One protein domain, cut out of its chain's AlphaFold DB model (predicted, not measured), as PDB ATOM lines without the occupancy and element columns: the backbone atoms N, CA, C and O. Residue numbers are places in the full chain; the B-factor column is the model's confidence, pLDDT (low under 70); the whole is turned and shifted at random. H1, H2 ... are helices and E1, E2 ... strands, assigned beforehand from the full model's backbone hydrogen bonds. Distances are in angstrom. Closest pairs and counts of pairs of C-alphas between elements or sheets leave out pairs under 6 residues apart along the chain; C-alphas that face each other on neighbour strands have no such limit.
ATOM      1  N   ASP A   4      63.064 -30.236  33.204       82.38
ATOM      2  CA  ASP A   4      61.824 -29.654  32.674       82.38
ATOM      3  C   ASP A   4      60.553 -30.388  33.141       82.38
ATOM      4  O   ASP A   4      59.525 -29.766  33.408       82.38
ATOM      5  N   GLY A   5      60.607 -31.718  33.270       88.06
ATOM      6  CA  GLY A   5      59.456 -32.527  33.683       88.06
ATOM      7  C   GLY A   5      59.151 -32.405  35.175       88.06
ATOM      8  O   GLY A   5      57.985 -32.417  35.578       88.06
ATOM      9  N   GLU A   6      60.187 -32.248  35.998       93.81
ATOM     10  CA  GLU A   6      60.015 -31.988  37.426       93.81
ATOM     11  C   GLU A   6      59.428 -30.594  37.654       93.81
ATOM     12  O   GLU A   6      58.446 -30.454  38.388       93.81
ATOM     13  N   ALA A   7      59.985 -29.574  36.995       95.19
ATOM     14  CA  ALA A   7      59.494 -28.205  37.099       95.19
ATOM     15  C   ALA A   7      58.019 -28.101  36.675       95.19
ATOM     16  O   ALA A   7      57.209 -27.531  37.408       95.19
ATOM     17  N   ALA A   8      57.653 -28.728  35.551       95.69
ATOM     18  CA  ALA A   8      56.268 -28.789  35.087       95.69
ATOM     19  C   ALA A   8      55.342 -29.485  36.099       95.69
ATOM     20  O   ALA A   8      54.258 -28.987  36.391       95.69
ATOM     21  N   SER A   9      55.784 -30.597  36.695       96.50
ATOM     22  CA  SER A   9      54.997 -31.303  37.714       96.50
ATOM     23  C   SER A   9      54.789 -30.449  38.965       96.50
ATOM     24  O   SER A   9      53.691 -30.402  39.512       96.50
ATOM     25  N   ARG A  10      55.820 -29.721  39.411       97.12
ATOM     26  CA  ARG A  10      55.711 -28.795  40.551       97.12
ATOM     27  C   ARG A  10      54.758 -27.638  40.259       97.12
ATOM     28  O   ARG A  10      53.985 -27.269  41.141       97.12
ATOM     29  N   ALA A  11      54.794 -27.089  39.046       97.94
ATOM     30  CA  ALA A  11      53.844 -26.068  38.616       97.94
ATOM     31  C   ALA A  11      52.403 -26.604  38.657       97.94
ATOM     32  O   ALA A  11      51.559 -26.005  39.320       97.94
ATOM     33  N   ALA A  12      52.160 -27.788  38.088       98.00
ATOM     34  CA  ALA A  12      50.848 -28.435  38.113       98.00
ATOM     35  C   ALA A  12      50.345 -28.719  39.543       98.00
ATOM     36  O   ALA A  12      49.168 -28.521  39.834       98.00
ATOM     37  N   ILE A  13      51.226 -29.123  40.469       98.38
ATOM     38  CA  ILE A  13      50.874 -29.304  41.890       98.38
ATOM     39  C   ILE A  13      50.426 -27.978  42.524       98.38
ATOM     40  O   ILE A  13      49.478 -27.958  43.310       98.38
ATOM     41  N   ASN A  14      51.094 -26.866  42.204       98.19
ATOM     42  CA  ASN A  14      50.716 -25.550  42.720       98.19
ATOM     43  C   ASN A  14      49.381 -25.071  42.141       98.19
ATOM     44  O   ASN A  14      48.560 -24.540  42.886       98.19
ATOM     45  N   GLU A  15      49.156 -25.286  40.845       98.38
ATOM     46  CA  GLU A  15      47.883 -24.980  40.184       98.38
ATOM     47  C   GLU A  15      46.734 -25.797  40.782       98.38
ATOM     48  O   GLU A  15      45.691 -25.236  41.115       98.38
ATOM     49  N   LEU A  16      46.947 -27.099  41.005       98.19
ATOM     50  CA  LEU A  16      45.974 -27.960  41.675       98.19
ATOM     51  C   LEU A  16      45.664 -27.454  43.087       98.19
ATOM     52  O   LEU A  16      44.498 -27.332  43.444       98.19
ATOM     53  N   ALA A  17      46.687 -27.127  43.879       98.25
ATOM     54  CA  ALA A  17      46.501 -26.604  45.229       98.25
ATOM     55  C   ALA A  17      45.662 -25.311  45.239       98.25
ATOM     56  O   ALA A  17      44.743 -25.189  46.046       98.25
ATOM     57  N   ALA A  18      45.926 -24.387  44.312       98.31
ATOM     58  CA  ALA A  18      45.146 -23.157  44.178       98.31
ATOM     59  C   ALA A  18      43.689 -23.432  43.767       98.31
ATOM     60  O   ALA A  18      42.770 -22.802  44.287       98.31
ATOM     61  N   ALA A  19      43.464 -24.389  42.863       98.00
ATOM     62  CA  ALA A  19      42.119 -24.785  42.452       98.00
ATOM     63  C   ALA A  19      41.329 -25.435  43.599       98.00
ATOM     64  O   ALA A  19      40.142 -25.161  43.751       98.00
ATOM     65  N   VAL A  20      41.990 -26.261  44.419       97.94
ATOM     66  CA  VAL A  20      41.397 -26.888  45.610       97.94
ATOM     67  C   VAL A  20      40.988 -25.834  46.636       97.94
ATOM     68  O   VAL A  20      39.862 -25.872  47.116       97.94
ATOM     69  N   GLU A  21      41.863 -24.870  46.927       97.06
ATOM     70  CA  GLU A  21      41.591 -23.793  47.892       97.06
ATOM     71  C   GLU A  21      40.411 -22.896  47.473       97.06
ATOM     72  O   GLU A  21      39.681 -22.388  48.319       97.06
ATOM     73  N   GLN A  22      40.200 -22.711  46.167       97.12
ATOM     74  CA  GLN A  22      39.137 -21.855  45.628       97.12
ATOM     75  C   GLN A  22      37.826 -22.601  45.344       97.12
ATOM     76  O   GLN A  22      36.832 -21.970  44.972       97.12
ATOM     77  N   TYR A  23      37.805 -23.930  45.464       97.50
ATOM     78  CA  TYR A  23      36.634 -24.719  45.110       97.50
ATOM     79  C   TYR A  23      35.508 -24.520  46.144       97.50
ATOM     80  O   TYR A  23      35.704 -24.800  47.322       97.50
ATOM     81  N   PRO A  24      34.306 -24.065  45.740       95.19
ATOM     82  CA  PRO A  24      33.272 -23.634  46.687       95.19
ATOM     83  C   PRO A  24      32.411 -24.777  47.249       95.19
ATOM     84  O   PRO A  24      31.530 -24.532  48.071       95.19
ATOM     85  N   GLY A  25      32.583 -25.999  46.742       96.88
ATOM     86  CA  GLY A  25      31.744 -27.148  47.072       96.88
ATOM     87  C   GLY A  25      32.462 -28.201  47.906       96.88
ATOM     88  O   GLY A  25      33.648 -28.096  48.204       96.88
ATOM     89  N   GLN A  26      31.739 -29.273  48.225       97.19
ATOM     90  CA  GLN A  26      32.349 -30.454  48.825       97.19
ATOM     91  C   GLN A  26      33.273 -31.126  47.805       97.19
ATOM     92  O   GLN A  26      32.834 -31.510  46.719       97.19
ATOM     93  N   LEU A  27      34.543 -31.283  48.169       97.50
ATOM     94  CA  LEU A  27      35.559 -31.892  47.323       97.50
ATOM     95  C   LEU A  27      36.124 -33.143  47.992       97.50
ATOM     96  O   LEU A  27      36.571 -33.098  49.135       97.50
ATOM     97  N   VAL A  28      36.134 -34.251  47.255       97.81
ATOM     98  CA  VAL A  28      36.802 -35.491  47.661       97.81
ATOM     99  C   VAL A  28      37.912 -35.773  46.662       97.81
ATOM    100  O   VAL A  28      37.656 -35.908  45.465       97.81
ATOM    101  N   ILE A  29      39.145 -35.862  47.154       97.88
ATOM    102  CA  ILE A  29      40.330 -36.166  46.348       97.88
ATOM    103  C   ILE A  29      40.844 -37.537  46.765       97.88
ATOM    104  O   ILE A  29      41.028 -37.803  47.951       97.88
ATOM    105  N   VAL A  30      41.097 -38.395  45.782       97.94
ATOM    106  CA  VAL A  30      41.696 -39.712  45.996       97.94
ATOM    107  C   VAL A  30      43.095 -39.706  45.405       97.94
ATOM    108  O   VAL A  30      43.290 -39.349  44.245       97.94
ATOM    109  N   THR A  31      44.066 -40.103  46.217       97.75
ATOM    110  CA  THR A  31      45.468 -40.263  45.835       97.75
ATOM    111  C   THR A  31      46.026 -41.520  46.494       97.75
ATOM    112  O   THR A  31      45.421 -42.072  47.415       97.75
ATOM    113  N   ASN A  32      47.179 -41.974  46.018       97.06
ATOM    114  CA  ASN A  32      47.836 -43.175  46.506       97.06
ATOM    115  C   ASN A  32      48.996 -42.796  47.429       97.06
ATOM    116  O   ASN A  32      49.724 -41.840  47.157       97.06
ATOM    117  N   GLU A  33      49.212 -43.602  48.467       96.94
ATOM    118  CA  GLU A  33      50.482 -43.614  49.189       96.94
ATOM    119  C   GLU A  33      51.470 -44.516  48.438       96.94
ATOM    120  O   GLU A  33      51.180 -45.681  48.155       96.94
ATOM    121  N   VAL A  34      52.620 -43.959  48.059       96.44
ATOM    122  CA  VAL A  34      53.643 -44.634  47.235       96.44
ATOM    123  C   VAL A  34      55.029 -44.611  47.890       96.44
ATOM    124  O   VAL A  34      55.981 -45.182  47.351       96.44
ATOM    125  N   GLY A  35      55.164 -43.947  49.042       95.12
ATOM    126  CA  GLY A  35      56.402 -43.796  49.801       95.12
ATOM    127  C   GLY A  35      56.731 -44.971  50.724       95.12
ATOM    128  O   GLY A  35      57.911 -45.187  51.003       95.12
ATOM    129  N   ASP A  36      55.731 -45.768  51.113       94.69
ATOM    130  CA  ASP A  36      55.854 -46.894  52.064       94.69
ATOM    131  C   ASP A  36      56.471 -48.173  51.463       94.69
ATOM    132  O   ASP A  36      56.575 -49.213  52.117       94.69
ATOM    133  N   GLY A  37      56.896 -48.112  50.201       91.94
ATOM    134  CA  GLY A  37      57.580 -49.197  49.504       91.94
ATOM    135  C   GLY A  37      59.101 -49.034  49.429       91.94
ATOM    136  O   GLY A  37      59.703 -48.073  49.916       91.94
ATOM    137  N   ILE A  38      59.733 -49.980  48.731       95.00
ATOM    138  CA  ILE A  38      61.159 -49.923  48.387       95.00
ATOM    139  C   ILE A  38      61.420 -48.724  47.459       95.00
ATOM    140  O   ILE A  38      60.574 -48.339  46.649       95.00
ATOM    141  N   VAL A  39      62.608 -48.129  47.566       94.62
ATOM    142  CA  VAL A  39      63.053 -47.075  46.647       94.62
ATOM    143  C   VAL A  39      63.221 -47.656  45.235       94.62
ATOM    144  O   VAL A  39      63.983 -48.609  45.068       94.62
ATOM    145  N   PRO A  40      62.574 -47.087  44.200       95.31
ATOM    146  CA  PRO A  40      62.731 -47.579  42.836       95.31
ATOM    147  C   PRO A  40      64.178 -47.482  42.330       95.31
ATOM    148  O   PRO A  40      64.859 -46.467  42.515       95.31
ATOM    149  N   GLU A  41      64.632 -48.514  41.618       96.94
ATOM    150  CA  GLU A  41      65.983 -48.566  41.037       96.94
ATOM    151  C   GLU A  41      66.186 -47.516  39.933       96.94
ATOM    152  O   GLU A  41      67.273 -46.955  39.772       96.94
ATOM    153  N   TYR A  42      65.119 -47.181  39.205       95.38
ATOM    154  CA  TYR A  42      65.160 -46.247  38.085       95.38
ATOM    155  C   TYR A  42      64.868 -44.796  38.523       95.38
ATOM    156  O   TYR A  42      63.949 -44.560  39.315       95.38
ATOM    157  N   PRO A  43      65.595 -43.791  37.984       93.81
ATOM    158  CA  PRO A  43      65.451 -42.386  38.385       93.81
ATOM    159  C   PRO A  43      64.027 -41.833  38.288       93.81
ATOM    160  O   PRO A  43      63.578 -41.136  39.192       93.81
ATOM    161  N   LEU A  44      63.297 -42.183  37.225       93.81
ATOM    162  CA  LEU A  44      61.924 -41.713  37.023       93.81
ATOM    163  C   LEU A  44      60.980 -42.173  38.143       93.81
ATOM    164  O   LEU A  44      60.098 -41.421  38.540       93.81
ATOM    165  N   GLY A  45      61.174 -43.383  38.672       94.94
ATOM    166  CA  GLY A  45      60.340 -43.924  39.743       94.94
ATOM    167  C   GLY A  45      60.577 -43.202  41.059       94.94
ATOM    168  O   GLY A  45      59.623 -42.904  41.770       94.94
ATOM    169  N   ARG A  46      61.837 -42.859  41.353       95.31
ATOM    170  CA  ARG A  46      62.178 -42.020  42.511       95.31
ATOM    171  C   ARG A  46      61.550 -40.638  42.392       95.31
ATOM    172  O   ARG A  46      60.864 -40.214  43.311       95.31
ATOM    173  N   LEU A  47      61.686 -40.002  41.226       95.19
ATOM    174  CA  LEU A  47      61.086 -38.693  40.975       95.19
ATOM    175  C   LEU A  47      59.558 -38.718  41.137       95.19
ATOM    176  O   LEU A  47      58.994 -37.854  41.799       95.19
ATOM    177  N   TYR A  48      58.888 -39.722  40.567       94.88
ATOM    178  CA  TYR A  48      57.441 -39.895  40.713       94.88
ATOM    179  C   TYR A  48      57.029 -40.087  42.178       94.88
ATOM    180  O   TYR A  48      56.093 -39.431  42.639       94.88
ATOM    181  N   ARG A  49      57.734 -40.958  42.909       96.44
ATOM    182  CA  ARG A  49      57.501 -41.206  44.336       96.44
ATOM    183  C   ARG A  49      57.625 -39.913  45.147       96.44
ATOM    184  O   ARG A  49      56.719 -39.594  45.913       96.44
ATOM    185  N   ASP A  50      58.701 -39.159  44.944       96.25
ATOM    186  CA  ASP A  50      58.971 -37.933  45.698       96.25
ATOM    187  C   ASP A  50      57.946 -36.835  45.376       96.25
ATOM    188  O   ASP A  50      57.383 -36.218  46.283       96.25
ATOM    189  N   LEU A  51      57.634 -36.620  44.092       97.12
ATOM    190  CA  LEU A  51      56.641 -35.624  43.670       97.12
ATOM    191  C   LEU A  51      55.221 -35.975  44.124       97.12
ATOM    192  O   LEU A  51      54.486 -35.078  44.537       97.12
ATOM    193  N   SER A  52      54.849 -37.258  44.101       97.25
ATOM    194  CA  SER A  52      53.555 -37.715  44.625       97.25
ATOM    195  C   SER A  52      53.447 -37.440  46.125       97.25
ATOM    196  O   SER A  52      52.435 -36.912  46.578       97.25
ATOM    197  N   GLY A  53      54.516 -37.690  46.889       97.62
ATOM    198  CA  GLY A  53      54.573 -37.339  48.310       97.62
ATOM    199  C   GLY A  53      54.437 -35.831  48.558       97.62
ATOM    200  O   GLY A  53      53.669 -35.411  49.426       97.62
ATOM    201  N   VAL A  54      55.122 -34.996  47.767       97.75
ATOM    202  CA  VAL A  54      55.003 -33.526  47.842       97.75
ATOM    203  C   VAL A  54      53.575 -33.061  47.537       97.75
ATOM    204  O   VAL A  54      53.046 -32.207  48.254       97.75
ATOM    205  N   MET A  55      52.940 -33.624  46.507       98.25
ATOM    206  CA  MET A  55      51.545 -33.339  46.169       98.25
ATOM    207  C   MET A  55      50.613 -33.729  47.318       98.25
ATOM    208  O   MET A  55      49.850 -32.885  47.785       98.25
ATOM    209  N   ASN A  56      50.716 -34.966  47.815       98.19
ATOM    210  CA  ASN A  56      49.873 -35.479  48.895       98.19
ATOM    211  C   ASN A  56      49.970 -34.588  50.140       98.19
ATOM    212  O   ASN A  56      48.943 -34.183  50.675       98.19
ATOM    213  N   GLN A  57      51.181 -34.191  50.551       96.94
ATOM    214  CA  GLN A  57      51.372 -33.274  51.682       96.94
ATOM    215  C   GLN A  57      50.723 -31.907  51.452       96.94
ATOM    216  O   GLN A  57      50.150 -31.329  52.376       96.94
ATOM    217  N   ARG A  58      50.829 -31.353  50.237       97.88
ATOM    218  CA  ARG A  58      50.284 -30.026  49.937       97.88
ATOM    219  C   ARG A  58      48.758 -30.031  49.930       97.88
ATOM    220  O   ARG A  58      48.165 -29.136  50.518       97.88
ATOM    221  N   ILE A  59      48.147 -31.053  49.339       97.94
ATOM    222  CA  ILE A  59      46.690 -31.216  49.312       97.94
ATOM    223  C   ILE A  59      46.147 -31.550  50.708       97.94
ATOM    224  O   ILE A  59      45.202 -30.910  51.157       97.94
ATOM    225  N   ALA A  60      46.798 -32.447  51.454       97.06
ATOM    226  CA  ALA A  60      46.403 -32.802  52.821       97.06
ATOM    227  C   ALA A  60      46.369 -31.595  53.776       97.06
ATOM    228  O   ALA A  60      45.527 -31.534  54.672       97.06
ATOM    229  N   ARG A  61      47.256 -30.607  53.589       95.88
ATOM    230  CA  ARG A  61      47.232 -29.357  54.371       95.88
ATOM    231  C   ARG A  61      45.992 -28.505  54.094       95.88
ATOM    232  O   ARG A  61      45.532 -27.847  55.019       95.88
ATOM    233  N   LEU A  62      45.472 -28.529  52.866       96.75
ATOM    234  CA  LEU A  62      44.307 -27.746  52.442       96.75
ATOM    235  C   LEU A  62      42.973 -28.427  52.772       96.75
ATOM    236  O   LEU A  62      42.001 -27.739  53.044       96.75
ATOM    237  N   CYS A  63      42.917 -29.760  52.743       96.69
ATOM    238  CA  CYS A  63      41.700 -30.516  53.057       96.69
ATOM    239  C   CYS A  63      41.353 -30.443  54.547       96.69
ATOM    240  O   CYS A  63      42.253 -30.506  55.373       96.69
ATOM    241  N   ASP A  64      40.077 -30.415  54.922       96.06
ATOM    242  CA  ASP A  64      39.675 -30.456  56.339       96.06
ATOM    243  C   ASP A  64      39.950 -31.824  56.982       96.06
ATOM    244  O   ASP A  64      40.487 -31.905  58.087       96.06
ATOM    245  N   GLU A  65      39.668 -32.896  56.240       97.69
ATOM    246  CA  GLU A  65      39.827 -34.289  56.654       97.69
ATOM    247  C   GLU A  65      40.812 -35.015  55.728       97.69
ATOM    248  O   GLU A  65      40.858 -34.771  54.521       97.69
ATOM    249  N   VAL A  66      41.615 -35.924  56.289       98.19
ATOM    250  CA  VAL A  66      42.579 -36.733  55.525       98.19
ATOM    251  C   VAL A  66      42.540 -38.158  56.047       98.19
ATOM    252  O   VAL A  66      42.756 -38.386  57.237       98.19
ATOM    253  N   PHE A  67      42.313 -39.113  55.149       98.38
ATOM    254  CA  PHE A  67      42.191 -40.526  55.488       98.38
ATOM    255  C   PHE A  67      43.259 -41.360  54.787       98.38
ATOM    256  O   PHE A  67      43.437 -41.255  53.574       98.38
ATOM    257  N   LEU A  68      43.904 -42.250  55.540       98.12
ATOM    258  CA  LEU A  68      44.609 -43.399  54.979       98.12
ATOM    259  C   LEU A  68      43.665 -44.600  55.018       98.12
ATOM    260  O   LEU A  68      43.157 -44.948  56.082       98.12
ATOM    261  N   VAL A  69      43.420 -45.234  53.872       98.12
ATOM    262  CA  VAL A  69      42.527 -46.395  53.785       98.12
ATOM    263  C   VAL A  69      43.347 -47.663  53.593       98.12
ATOM    264  O   VAL A  69      43.902 -47.892  52.519       98.12
ATOM    265  N   THR A  70      43.371 -48.522  54.610       97.25
ATOM    266  CA  THR A  70      44.123 -49.786  54.594       97.25
ATOM    267  C   THR A  70      43.156 -50.953  54.708       97.25
ATOM    268  O   THR A  70      42.375 -51.024  55.651       97.25
ATOM    269  N   ALA A  71      43.175 -51.868  53.732       97.62
ATOM    270  CA  ALA A  71      42.241 -53.001  53.659       97.62
ATOM    271  C   ALA A  71      40.750 -52.592  53.763       97.62
ATOM    272  O   ALA A  71      39.933 -53.315  54.326       97.62
ATOM    273  N   GLY A  72      40.398 -51.415  53.229       97.38
ATOM    274  CA  GLY A  72      39.039 -50.860  53.287       97.38
ATOM    275  C   GLY A  72      38.682 -50.157  54.601       97.38
ATOM    276  O   GLY A  72      37.558 -49.684  54.740       97.38
ATOM    277  N   ILE A  73      39.616 -50.060  55.550       98.25
ATOM    278  CA  ILE A  73      39.411 -49.410  56.846       98.25
ATOM    279  C   ILE A  73      39.998 -47.991  56.787       98.25
ATOM    280  O   ILE A  73      41.209 -47.859  56.592       98.25
ATOM    281  N   PRO A  74      39.179 -46.933  56.935       98.12
ATOM    282  CA  PRO A  74      39.664 -45.560  56.955       98.12
ATOM    283  C   PRO A  74      40.268 -45.202  58.317       98.12
ATOM    284  O   PRO A  74      39.670 -45.452  59.364       98.12
ATOM    285  N   VAL A  75      41.440 -44.575  58.295       97.94
ATOM    286  CA  VAL A  75      42.116 -43.999  59.462       97.94
ATOM    287  C   VAL A  75      42.242 -42.495  59.247       97.94
ATOM    288  O   VAL A  75      42.938 -42.061  58.330       97.94
ATOM    289  N   GLU A  76      41.565 -41.698  60.076       97.88
ATOM    290  CA  GLU A  76      41.581 -40.234  59.982       97.88
ATOM    291  C   GLU A  76      42.895 -39.672  60.547       97.88
ATOM    292  O   GLU A  76      43.095 -39.577  61.759       97.88
ATOM    293  N   LEU A  77      43.820 -39.308  59.659       96.94
ATOM    294  CA  LEU A  77      45.185 -38.925  60.024       96.94
ATOM    295  C   LEU A  77      45.231 -37.623  60.831       96.94
ATOM    296  O   LEU A  77      46.022 -37.516  61.762       96.94
ATOM    297  N   LYS A  78      44.368 -36.649  60.521       95.75
ATOM    298  CA  LYS A  78      44.365 -35.336  61.192       95.75
ATOM    299  C   LYS A  78      43.905 -35.374  62.650       95.75
ATOM    300  O   LYS A  78      44.290 -34.501  63.422       95.75
ATOM    301  N   GLN A  79      43.136 -36.390  63.049       95.81
ATOM    302  CA  GLN A  79      42.789 -36.621  64.461       95.81
ATOM    303  C   GLN A  79      43.958 -37.219  65.246       95.81
ATOM    304  O   GLN A  79      44.029 -37.074  66.464       95.81
ATOM    305  N   LEU A  80      44.864 -37.907  64.549       94.44
ATOM    306  CA  LEU A  80      46.046 -38.550  65.120       94.44
ATOM    307  C   LEU A  80      47.300 -37.664  65.028       94.44
ATOM    308  O   LEU A  80      48.332 -37.999  65.608       94.44
TER     309      LEU A  80
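What this domain is: This is residues 4 to 80 of the 84 residues of a protein of Paenibacillus sp. OT2-17 (UniProt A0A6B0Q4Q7). Two long helices, H1 and H2, lie side by side and run the same way, joined by a long return stretch, residues 23 to 42; beyond H2 comes a small antiparallel hairpin, E1 and E2, then short H3. The 77 printed residues hold three named helices and two named strands, ordered H1, H2, E1, E2, H3, mostly helix. The whole is only just loose, close to compact: radius of gyration of the C-alphas 13.9 A, spans 37 by 31 by 18 A.

How they stand to each other: Look at H1, residues 4 to 22, and H2, residues 43 to 62: they touch at a shallow tilt of 16 degrees, closest at the C-alphas of Ile 13 and Met 55, 5.9 A. In the hairpin of E1, residues 67 to 70, and E2, residues 73 to 76, N 68 and O 75 are within hydrogen-bond range, 3.0 A. H3, residues 77 to 80, touches no helix and is too short for an O i to N i+4 pair; every such pair is within range in H1, 15 of 16 in H2.

Where its parts are: Find C-alpha 4 at (61.824, -29.654, 32.674); H1 runs 27.3 A, H2 29.3 A. H3 ends at C-alpha 80, (46.046, -38.550, 65.120).

The domain as a whole: The printed part has no cut, and no printed residue is under 70 in pLDDT.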